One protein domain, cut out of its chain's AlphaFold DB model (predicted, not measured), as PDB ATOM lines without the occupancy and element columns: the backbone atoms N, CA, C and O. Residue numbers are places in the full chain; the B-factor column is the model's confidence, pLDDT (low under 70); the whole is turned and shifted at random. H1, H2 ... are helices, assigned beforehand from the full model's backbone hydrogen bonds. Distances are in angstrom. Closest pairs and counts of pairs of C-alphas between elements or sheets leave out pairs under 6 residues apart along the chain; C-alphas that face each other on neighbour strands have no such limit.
ATOM      1  N   ALA A 167     -10.510 -44.808  -7.681       55.56
ATOM      2  CA  ALA A 167     -11.850 -44.215  -7.674       55.56
ATOM      3  C   ALA A 167     -12.886 -45.032  -6.875       55.56
ATOM      4  O   ALA A 167     -13.746 -44.448  -6.225       55.56
ATOM      5  N   ALA A 168     -12.791 -46.368  -6.883       53.50
ATOM      6  CA  ALA A 168     -13.709 -47.237  -6.141       53.50
ATOM      7  C   ALA A 168     -13.334 -47.371  -4.652       53.50
ATOM      8  O   ALA A 168     -14.213 -47.560  -3.815       53.50
ATOM      9  N   SER A 169     -12.047 -47.244  -4.304       58.72
ATOM     10  CA  SER A 169     -11.591 -47.252  -2.903       58.72
ATOM     11  C   SER A 169     -11.941 -45.975  -2.134       58.72
ATOM     12  O   SER A 169     -11.998 -46.025  -0.909       58.72
ATOM     13  N   ASN A 170     -12.234 -44.869  -2.826       62.28
ATOM     14  CA  ASN A 170     -12.499 -43.569  -2.199       62.28
ATOM     15  C   ASN A 170     -13.980 -43.308  -1.860       62.28
ATOM     16  O   ASN A 170     -14.281 -42.325  -1.193       62.28
ATOM     17  N   LEU A 171     -14.926 -44.170  -2.265       69.44
ATOM     18  CA  LEU A 171     -16.367 -43.918  -2.051       69.44
ATOM     19  C   LEU A 171     -16.800 -43.932  -0.573       69.44
ATOM     20  O   LEU A 171     -17.823 -43.349  -0.222       69.44
ATOM     21  N   TRP A 172     -16.051 -44.621   0.288       71.06
ATOM     22  CA  TRP A 172     -16.393 -44.789   1.705       71.06
ATOM     23  C   TRP A 172     -15.545 -43.922   2.648       71.06
ATOM     24  O   TRP A 172     -15.886 -43.785   3.819       71.06
ATOM     25  N   THR A 173     -14.485 -43.294   2.134       73.94
ATOM     26  CA  THR A 173     -13.605 -42.363   2.862       73.94
ATOM     27  C   THR A 173     -13.757 -40.910   2.392       73.94
ATOM     28  O   THR A 173     -13.020 -40.040   2.852       73.94
ATOM     29  N   GLU A 174     -14.722 -40.634   1.507       77.81
ATOM     30  CA  GLU A 174     -14.997 -39.310   0.936       77.81
ATOM     31  C   GLU A 174     -15.375 -38.285   2.024       77.81
ATOM     32  O   GLU A 174     -16.247 -38.523   2.869       77.81
ATOM     33  N   THR A 175     -14.746 -37.107   1.989       83.50
ATOM     34  CA  THR A 175     -15.115 -36.002   2.889       83.50
ATOM     35  C   THR A 175     -16.458 -35.372   2.472       83.50
ATOM     36  O   THR A 175     -16.808 -35.394   1.294       83.50
ATOM     37  N   PRO A 176     -17.245 -34.752   3.380       80.94
ATOM     38  CA  PRO A 176     -18.541 -34.164   3.011       80.94
ATOM     39  C   PRO A 176     -18.467 -33.109   1.896       80.94
ATOM     40  O   PRO A 176     -19.377 -33.021   1.075       80.94
ATOM     41  N   ALA A 177     -17.383 -32.330   1.843       81.38
ATOM     42  CA  ALA A 177     -17.157 -31.340   0.789       81.38
ATOM     43  C   ALA A 177     -16.893 -32.000  -0.573       81.38
ATOM     44  O   ALA A 177     -17.419 -31.565  -1.596       81.38
ATOM     45  N   GLU A 178     -16.135 -33.089  -0.571       82.12
ATOM     46  CA  GLU A 178     -15.822 -33.874  -1.762       82.12
ATOM     47  C   GLU A 178     -17.064 -34.599  -2.292       82.12
ATOM     48  O   GLU A 178     -17.316 -34.568  -3.491       82.12
ATOM     49  N   ARG A 179     -17.945 -35.077  -1.400       82.56
ATOM     50  CA  ARG A 179     -19.251 -35.646  -1.778       82.56
ATOM     51  C   ARG A 179     -20.135 -34.646  -2.516       82.56
ATOM     52  O   ARG A 179     -20.813 -35.012  -3.474       82.56
ATOM     53  N   ILE A 180     -20.150 -33.387  -2.075       84.88
ATOM     54  CA  ILE A 180     -20.905 -32.318  -2.745       84.88
ATOM     55  C   ILE A 180     -20.289 -32.019  -4.111       84.88
ATOM     56  O   ILE A 180     -21.020 -31.873  -5.087       84.88
ATOM     57  N   GLN A 181     -18.958 -31.976  -4.198       82.50
ATOM     58  CA  GLN A 181     -18.252 -31.782  -5.460       82.50
ATOM     59  C   GLN A 181     -18.521 -32.929  -6.439       82.50
ATOM     60  O   GLN A 181     -18.842 -32.669  -7.593       82.50
ATOM     61  N   ARG A 182     -18.506 -34.183  -5.977       80.94
ATOM     62  CA  ARG A 182     -18.872 -35.345  -6.789       80.94
ATOM     63  C   ARG A 182     -20.306 -35.240  -7.292       80.94
ATOM     64  O   ARG A 182     -20.532 -35.419  -8.481       80.94
ATOM     65  N   LEU A 183     -21.264 -34.916  -6.422       81.88
ATOM     66  CA  LEU A 183     -22.659 -34.729  -6.828       81.88
ATOM     67  C   LEU A 183     -22.814 -33.579  -7.835       81.88
ATOM     68  O   LEU A 183     -23.570 -33.709  -8.793       81.88
ATOM     69  N   ALA A 184     -22.081 -32.478  -7.669       84.12
ATOM     70  CA  ALA A 184     -22.082 -31.366  -8.618       84.12
ATOM     71  C   ALA A 184     -21.442 -31.744  -9.967       84.12
ATOM     72  O   ALA A 184     -21.944 -31.362 -11.027       84.12
ATOM     73  N   ASP A 185     -20.366 -32.526  -9.954       80.00
ATOM     74  CA  ASP A 185     -19.689 -33.022 -11.154       80.00
ATOM     75  C   ASP A 185     -20.517 -34.093 -11.888       80.00
ATOM     76  O   ASP A 185     -20.507 -34.139 -13.119       80.00
ATOM     77  N   GLU A 186     -21.285 -34.903 -11.153       81.94
ATOM     78  CA  GLU A 186     -22.267 -35.852 -11.699       81.94
ATOM     79  C   GLU A 186     -23.458 -35.123 -12.329       81.94
ATOM     80  O   GLU A 186     -23.840 -35.426 -13.458       81.94
ATOM     81  N   VAL A 187     -24.018 -34.119 -11.646       79.12
ATOM     82  CA  VAL A 187     -25.133 -33.308 -12.171       79.12
ATOM     83  C   VAL A 187     -24.702 -32.468 -13.376       79.12
ATOM     84  O   VAL A 187     -25.484 -32.279 -14.303       79.12
ATOM     85  N   SER A 188     -23.453 -31.993 -13.402       76.31
ATOM     86  CA  SER A 188     -22.896 -31.253 -14.544       76.31
ATOM     87  C   SER A 188     -22.372 -32.149 -15.675       76.31
ATOM     88  O   SER A 188     -21.869 -31.628 -16.670       76.31
ATOM     89  N   GLY A 189     -22.487 -33.478 -15.550       67.69
ATOM     90  CA  GLY A 189     -22.094 -34.445 -16.581       67.69
ATOM     91  C   GLY A 189     -20.584 -34.554 -16.819       67.69
ATOM     92  O   GLY A 189     -20.160 -35.233 -17.752       67.69
ATOM     93  N   LYS A 190     -19.761 -33.908 -15.985       66.56
ATOM     94  CA  LYS A 190     -18.292 -33.954 -16.061       66.56
ATOM     95  C   LYS A 190     -17.733 -35.290 -15.580       66.56
ATOM     96  O   LYS A 190     -16.623 -35.663 -15.952       66.56
ATOM     97  N   ARG A 191     -18.488 -36.007 -14.743       62.56
ATOM     98  CA  ARG A 191     -18.166 -37.359 -14.276       62.56
ATOM     99  C   ARG A 191     -19.374 -38.269 -14.477       62.56
ATOM    100  O   ARG A 191     -20.487 -37.914 -14.100       62.56
ATOM    101  N   LYS A 192     -19.152 -39.458 -15.051       62.78
ATOM    102  CA  LYS A 192     -20.154 -40.537 -15.035       62.78
ATOM    103  C   LYS A 192     -20.429 -40.956 -13.585       62.78
ATOM    104  O   LYS A 192     -19.509 -40.950 -12.762       62.78
ATOM    105  N   ARG A 193     -21.673 -41.352 -13.291       66.25
ATOM    106  CA  ARG A 193     -22.065 -41.910 -11.988       66.25
ATOM    107  C   ARG A 193     -21.127 -43.066 -11.631       66.25
ATOM    108  O   ARG A 193     -20.836 -43.919 -12.470       66.25
ATOM    109  N   ALA A 194     -20.644 -43.080 -10.388       59.22
ATOM    110  CA  ALA A 194     -19.623 -44.028  -9.929       59.22
ATOM    111  C   ALA A 194     -20.003 -45.510 -10.146       59.22
ATOM    112  O   ALA A 194     -19.135 -46.341 -10.401       59.22
ATOM    113  N   GLU A 195     -21.298 -45.820 -10.087       57.53
ATOM    114  CA  GLU A 195     -21.874 -47.153 -10.306       57.53
ATOM    115  C   GLU A 195     -21.700 -47.624 -11.763       57.53
ATOM    116  O   GLU A 195     -21.290 -48.758 -12.008       57.53
ATOM    117  N   ASP A 196     -21.904 -46.720 -12.726       54.72
ATOM    118  CA  ASP A 196     -21.787 -47.008 -14.159       54.72
ATOM    119  C   ASP A 196     -20.314 -47.113 -14.594       54.72
ATOM    120  O   ASP A 196     -19.944 -47.970 -15.397       54.72
ATOM    121  N   ALA A 197     -19.434 -46.295 -14.005       56.41
ATOM    122  CA  ALA A 197     -17.994 -46.343 -14.267       56.41
ATOM    123  C   ALA A 197     -17.320 -47.623 -13.728       56.41
ATOM    124  O   ALA A 197     -16.335 -48.097 -14.298       56.41
ATOM    125  N   ALA A 198     -17.843 -48.195 -12.639       53.62
ATOM    126  CA  ALA A 198     -17.345 -49.449 -12.078       53.62
ATOM    127  C   ALA A 198     -17.785 -50.680 -12.896       53.62
ATOM    128  O   ALA A 198     -17.017 -51.637 -13.006       53.62
ATOM    129  N   ALA A 199     -18.982 -50.650 -13.493       52.59
ATOM    130  CA  ALA A 199     -19.512 -51.739 -14.314       52.59
ATOM    131  C   ALA A 199     -18.865 -51.817 -15.712       52.59
ATOM    132  O   ALA A 199     -18.673 -52.908 -16.245       52.59
ATOM    133  N   GLU A 200     -18.490 -50.676 -16.297       49.84
ATOM    134  CA  GLU A 200     -18.020 -50.587 -17.689       49.84
ATOM    135  C   GLU A 200     -16.485 -50.722 -17.841       49.84
ATOM    136  O   GLU A 200     -15.957 -50.693 -18.955       49.84
ATOM    137  N   GLY A 201     -15.723 -50.851 -16.742       48.50
ATOM    138  CA  GLY A 201     -14.257 -51.043 -16.762       48.50
ATOM    139  C   GLY A 201     -13.458 -49.939 -17.484       48.50
ATOM    140  O   GLY A 201     -12.251 -50.078 -17.738       48.50
ATOM    141  N   THR A 202     -14.125 -48.838 -17.823       50.94
ATOM    142  CA  THR A 202     -13.626 -47.700 -18.588       50.94
ATOM    143  C   THR A 202     -13.394 -46.515 -17.649       50.94
ATOM    144  O   THR A 202     -14.109 -46.361 -16.660       50.94
ATOM    145  N   PRO A 203     -12.367 -45.678 -17.898       46.72
ATOM    146  CA  PRO A 203     -12.146 -44.504 -17.064       46.72
ATOM    147  C   PRO A 203     -13.387 -43.604 -17.093       46.72
ATOM    148  O   PRO A 203     -13.897 -43.297 -18.167       46.72
ATOM    149  N   ALA A 204     -13.830 -43.126 -15.927       50.81
ATOM    150  CA  ALA A 204     -14.936 -42.168 -15.804       50.81
ATOM    151  C   ALA A 204     -14.679 -40.827 -16.532       50.81
ATOM    152  O   ALA A 204     -15.600 -40.034 -16.704       50.81
ATOM    153  N   THR A 205     -13.437 -40.596 -16.964       52.94
ATOM    154  CA  THR A 205     -12.975 -39.467 -17.770       52.94
ATOM    155  C   THR A 205     -12.192 -40.017 -18.963       52.94
ATOM    156  O   THR A 205     -10.964 -40.119 -18.927       52.94
ATOM    157  N   VAL A 206     -12.880 -40.460 -20.010       53.22
ATOM    158  CA  VAL A 206     -12.234 -40.555 -21.321       53.22
ATOM    159  C   VAL A 206     -12.715 -39.348 -22.093       53.22
ATOM    160  O   VAL A 206     -13.830 -39.344 -22.604       53.22
ATOM    161  N   ASP A 207     -11.897 -38.298 -22.118       59.88
ATOM    162  CA  ASP A 207     -12.096 -37.224 -23.077       59.88
ATOM    163  C   ASP A 207     -12.096 -37.871 -24.467       59.88
ATOM    164  O   ASP A 207     -11.108 -38.483 -24.878       59.88
ATOM    165  N   GLU A 208     -13.201 -37.759 -25.207       62.19
ATOM    166  CA  GLU A 208     -13.300 -38.209 -26.607       62.19
ATOM    167  C   GLU A 208     -12.132 -37.640 -27.441       62.19
ATOM    168  O   GLU A 208     -11.615 -38.279 -28.360       62.19
ATOM    169  N   ALA A 209     -11.632 -36.463 -27.045       67.31
ATOM    170  CA  ALA A 209     -10.433 -35.840 -27.587       67.31
ATOM    171  C   ALA A 209      -9.158 -36.686 -27.399       67.31
ATOM    172  O   ALA A 209      -8.320 -36.733 -28.298       67.31
ATOM    173  N   ASP A 210      -8.994 -37.380 -26.275       70.62
ATOM    174  CA  ASP A 210      -7.822 -38.216 -26.008       70.62
ATOM    175  C   ASP A 210      -7.886 -39.565 -26.728       70.62
ATOM    176  O   ASP A 210      -6.854 -40.067 -27.182       70.62
ATOM    177  N   LEU A 211      -9.083 -40.125 -26.926       72.88
ATOM    178  CA  LEU A 211      -9.276 -41.272 -27.821       72.88
ATOM    179  C   LEU A 211      -8.971 -40.898 -29.272       72.88
ATOM    180  O   LEU A 211      -8.271 -41.636 -29.966       72.88
ATOM    181  N   ALA A 212      -9.425 -39.724 -29.717       77.38
ATOM    182  CA  ALA A 212      -9.140 -39.224 -31.056       77.38
ATOM    183  C   ALA A 212      -7.636 -38.976 -31.281       77.38
ATOM    184  O   ALA A 212      -7.113 -39.323 -32.341       77.38
ATOM    185  N   LYS A 213      -6.917 -38.427 -30.290       82.12
ATOM    186  CA  LYS A 213      -5.452 -38.252 -30.349       82.12
ATOM    187  C   LYS A 213      -4.716 -39.588 -30.422       82.12
ATOM    188  O   LYS A 213      -3.778 -39.711 -31.205       82.12
ATOM    189  N   LYS A 214      -5.133 -40.581 -29.629       81.50
ATOM    190  CA  LYS A 214      -4.562 -41.936 -29.685       81.50
ATOM    191  C   LYS A 214      -4.768 -42.559 -31.060       81.50
ATOM    192  O   LYS A 214      -3.791 -42.955 -31.677       81.50
ATOM    193  N   ARG A 215      -5.991 -42.493 -31.598       81.44
ATOM    194  CA  ARG A 215      -6.301 -43.013 -32.936       81.44
ATOM    195  C   ARG A 215      -5.419 -42.394 -34.020       81.44
ATOM    196  O   ARG A 215      -4.852 -43.129 -34.818       81.44
ATOM    197  N   LYS A 216      -5.252 -41.066 -34.016       85.94
ATOM    198  CA  LYS A 216      -4.348 -40.380 -34.956       85.94
ATOM    199  C   LYS A 216      -2.904 -40.871 -34.820       85.94
ATOM    200  O   LYS A 216      -2.271 -41.185 -35.815       85.94
ATOM    201  N   ARG A 217      -2.408 -41.007 -33.586       87.75
ATOM    202  CA  ARG A 217      -1.051 -41.507 -33.322       87.75
ATOM    203  C   ARG A 217      -0.850 -42.936 -33.836       87.75
ATOM    204  O   ARG A 217       0.203 -43.243 -34.385       87.75
ATOM    205  N   ASP A 218      -1.849 -43.793 -33.654       84.88
ATOM    206  CA  ASP A 218      -1.808 -45.184 -34.103       84.88
ATOM    207  C   ASP A 218      -1.889 -45.276 -35.639       84.88
ATOM    208  O   ASP A 218      -1.183 -46.082 -36.243       84.88
ATOM    209  N   GLU A 219      -2.692 -44.421 -36.284       86.44
ATOM    210  CA  GLU A 219      -2.742 -44.258 -37.747       86.44
ATOM    211  C   GLU A 219      -1.383 -43.799 -38.314       86.44
ATOM    212  O   GLU A 219      -0.885 -44.390 -39.276       86.44
ATOM    213  N   ASP A 220      -0.739 -42.813 -37.682       91.81
ATOM    214  CA  ASP A 220       0.585 -42.322 -38.081       91.81
ATOM    215  C   ASP A 220       1.658 -43.411 -37.940       91.81
ATOM    216  O   ASP A 220       2.462 -43.634 -38.849       91.81
ATOM    217  N   LEU A 221       1.640 -44.144 -36.824       88.94
ATOM    218  CA  LEU A 221       2.555 -45.255 -36.568       88.94
ATOM    219  C   LEU A 221       2.363 -46.371 -37.608       88.94
ATOM    220  O   LEU A 221       3.345 -46.898 -38.135       88.94
ATOM    221  N   ARG A 222       1.114 -46.696 -37.964       86.56
ATOM    222  CA  ARG A 222       0.801 -47.651 -39.042       86.56
ATOM    223  C   ARG A 222       1.366 -47.192 -40.381       86.56
ATOM    224  O   ARG A 222       2.025 -47.980 -41.049       86.56
ATOM    225  N   SER A 223       1.169 -45.924 -40.740       89.81
ATOM    226  CA  SER A 223       1.708 -45.349 -41.978       89.81
ATOM    227  C   SER A 223       3.237 -45.448 -42.037       89.81
ATOM    228  O   SER A 223       3.797 -45.863 -43.053       89.81
ATOM    229  N   GLN A 224       3.922 -45.160 -40.925       94.12
ATOM    230  CA  GLN A 224       5.379 -45.286 -40.820       94.12
ATOM    231  C   GLN A 224       5.852 -46.737 -40.949       94.12
ATOM    232  O   GLN A 224       6.803 -47.011 -41.684       94.12
ATOM    233  N   ILE A 225       5.180 -47.677 -40.276       90.00
ATOM    234  CA  ILE A 225       5.479 -49.108 -40.397       90.00
ATOM    235  C   ILE A 225       5.264 -49.577 -41.835       90.00
ATOM    236  O   ILE A 225       6.112 -50.288 -42.371       90.00
ATOM    237  N   ASP A 226       4.173 -49.173 -42.480       88.38
ATOM    238  CA  ASP A 226       3.875 -49.543 -43.861       88.38
ATOM    239  C   ASP A 226       4.897 -48.960 -44.840       88.38
ATOM    240  O   ASP A 226       5.342 -49.664 -45.746       88.38
ATOM    241  N   ALA A 227       5.307 -47.704 -44.657       91.62
ATOM    242  CA  ALA A 227       6.361 -47.080 -45.453       91.62
ATOM    243  C   ALA A 227       7.696 -47.824 -45.293       91.62
ATOM    244  O   ALA A 227       8.313 -48.197 -46.291       91.62
ATOM    245  N   HIS A 228       8.089 -48.126 -44.053       91.69
ATOM    246  CA  HIS A 228       9.298 -48.894 -43.758       91.69
ATOM    247  C   HIS A 228       9.226 -50.323 -44.316       91.69
ATOM    248  O   HIS A 228      10.206 -50.849 -44.837       91.69
ATOM    249  N   ASN A 229       8.066 -50.975 -44.237       88.50
ATOM    250  CA  ASN A 229       7.873 -52.302 -44.810       88.50
ATOM    251  C   ASN A 229       7.996 -52.276 -46.336       88.50
ATOM    252  O   ASN A 229       8.592 -53.185 -46.895       88.50
ATOM    253  N   LYS A 230       7.495 -51.235 -47.008       86.62
ATOM    254  CA  LYS A 230       7.622 -51.089 -48.466       86.62
ATOM    255  C   LYS A 230       9.059 -50.820 -48.920       86.62
ATOM    256  O   LYS A 230       9.429 -51.268 -49.998       86.62
TER     257      LYS A 230
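AT A GLANCE: This is residues 167 to 230 of the 297 residues of an uncharacterized protein of Ceratobasidium theobromae (UniProt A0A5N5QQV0). A small head, residues 167 to 207, is an open loop of chain with two short helices, H1 and H2, and one long straight helix, H3, sticks out from it as an arm that makes much of the length. The printed part has 64 residues with three named helices, H1, H2, H3 in chain order, and no named strand: all helix. It is extended, with a radius of gyration of the C-alphas of 18.3 A and spans of 60 by 22 by 17 A.

IN THESE COORDINATES: Go from Ala 167 to C-alpha 176 at (-18.541, -34.164, 3.011), where H1, residues 176 to 187, begins and runs 16.6 A. Next find H2, residues 194 to 199. H3, residues 208 to 230, runs 32.9 A to C-alpha 230 at (7.622, -51.089, -48.466).

HOW THE PARTS SIT: H1, H2 and H3 are apart from one another. Both links are short. In H1, H2 and H3 every O i to N i+4 pair is within hydrogen-bond range. Residues 208 to 230, H3, stand free.

THE WHOLE: The C-alphas farthest apart, Pro 176 and Lys 230, are 60.2 A apart. The printed part has no cut. Look for pLDDT under 70 at residues 167 to 171 and 189 to 209.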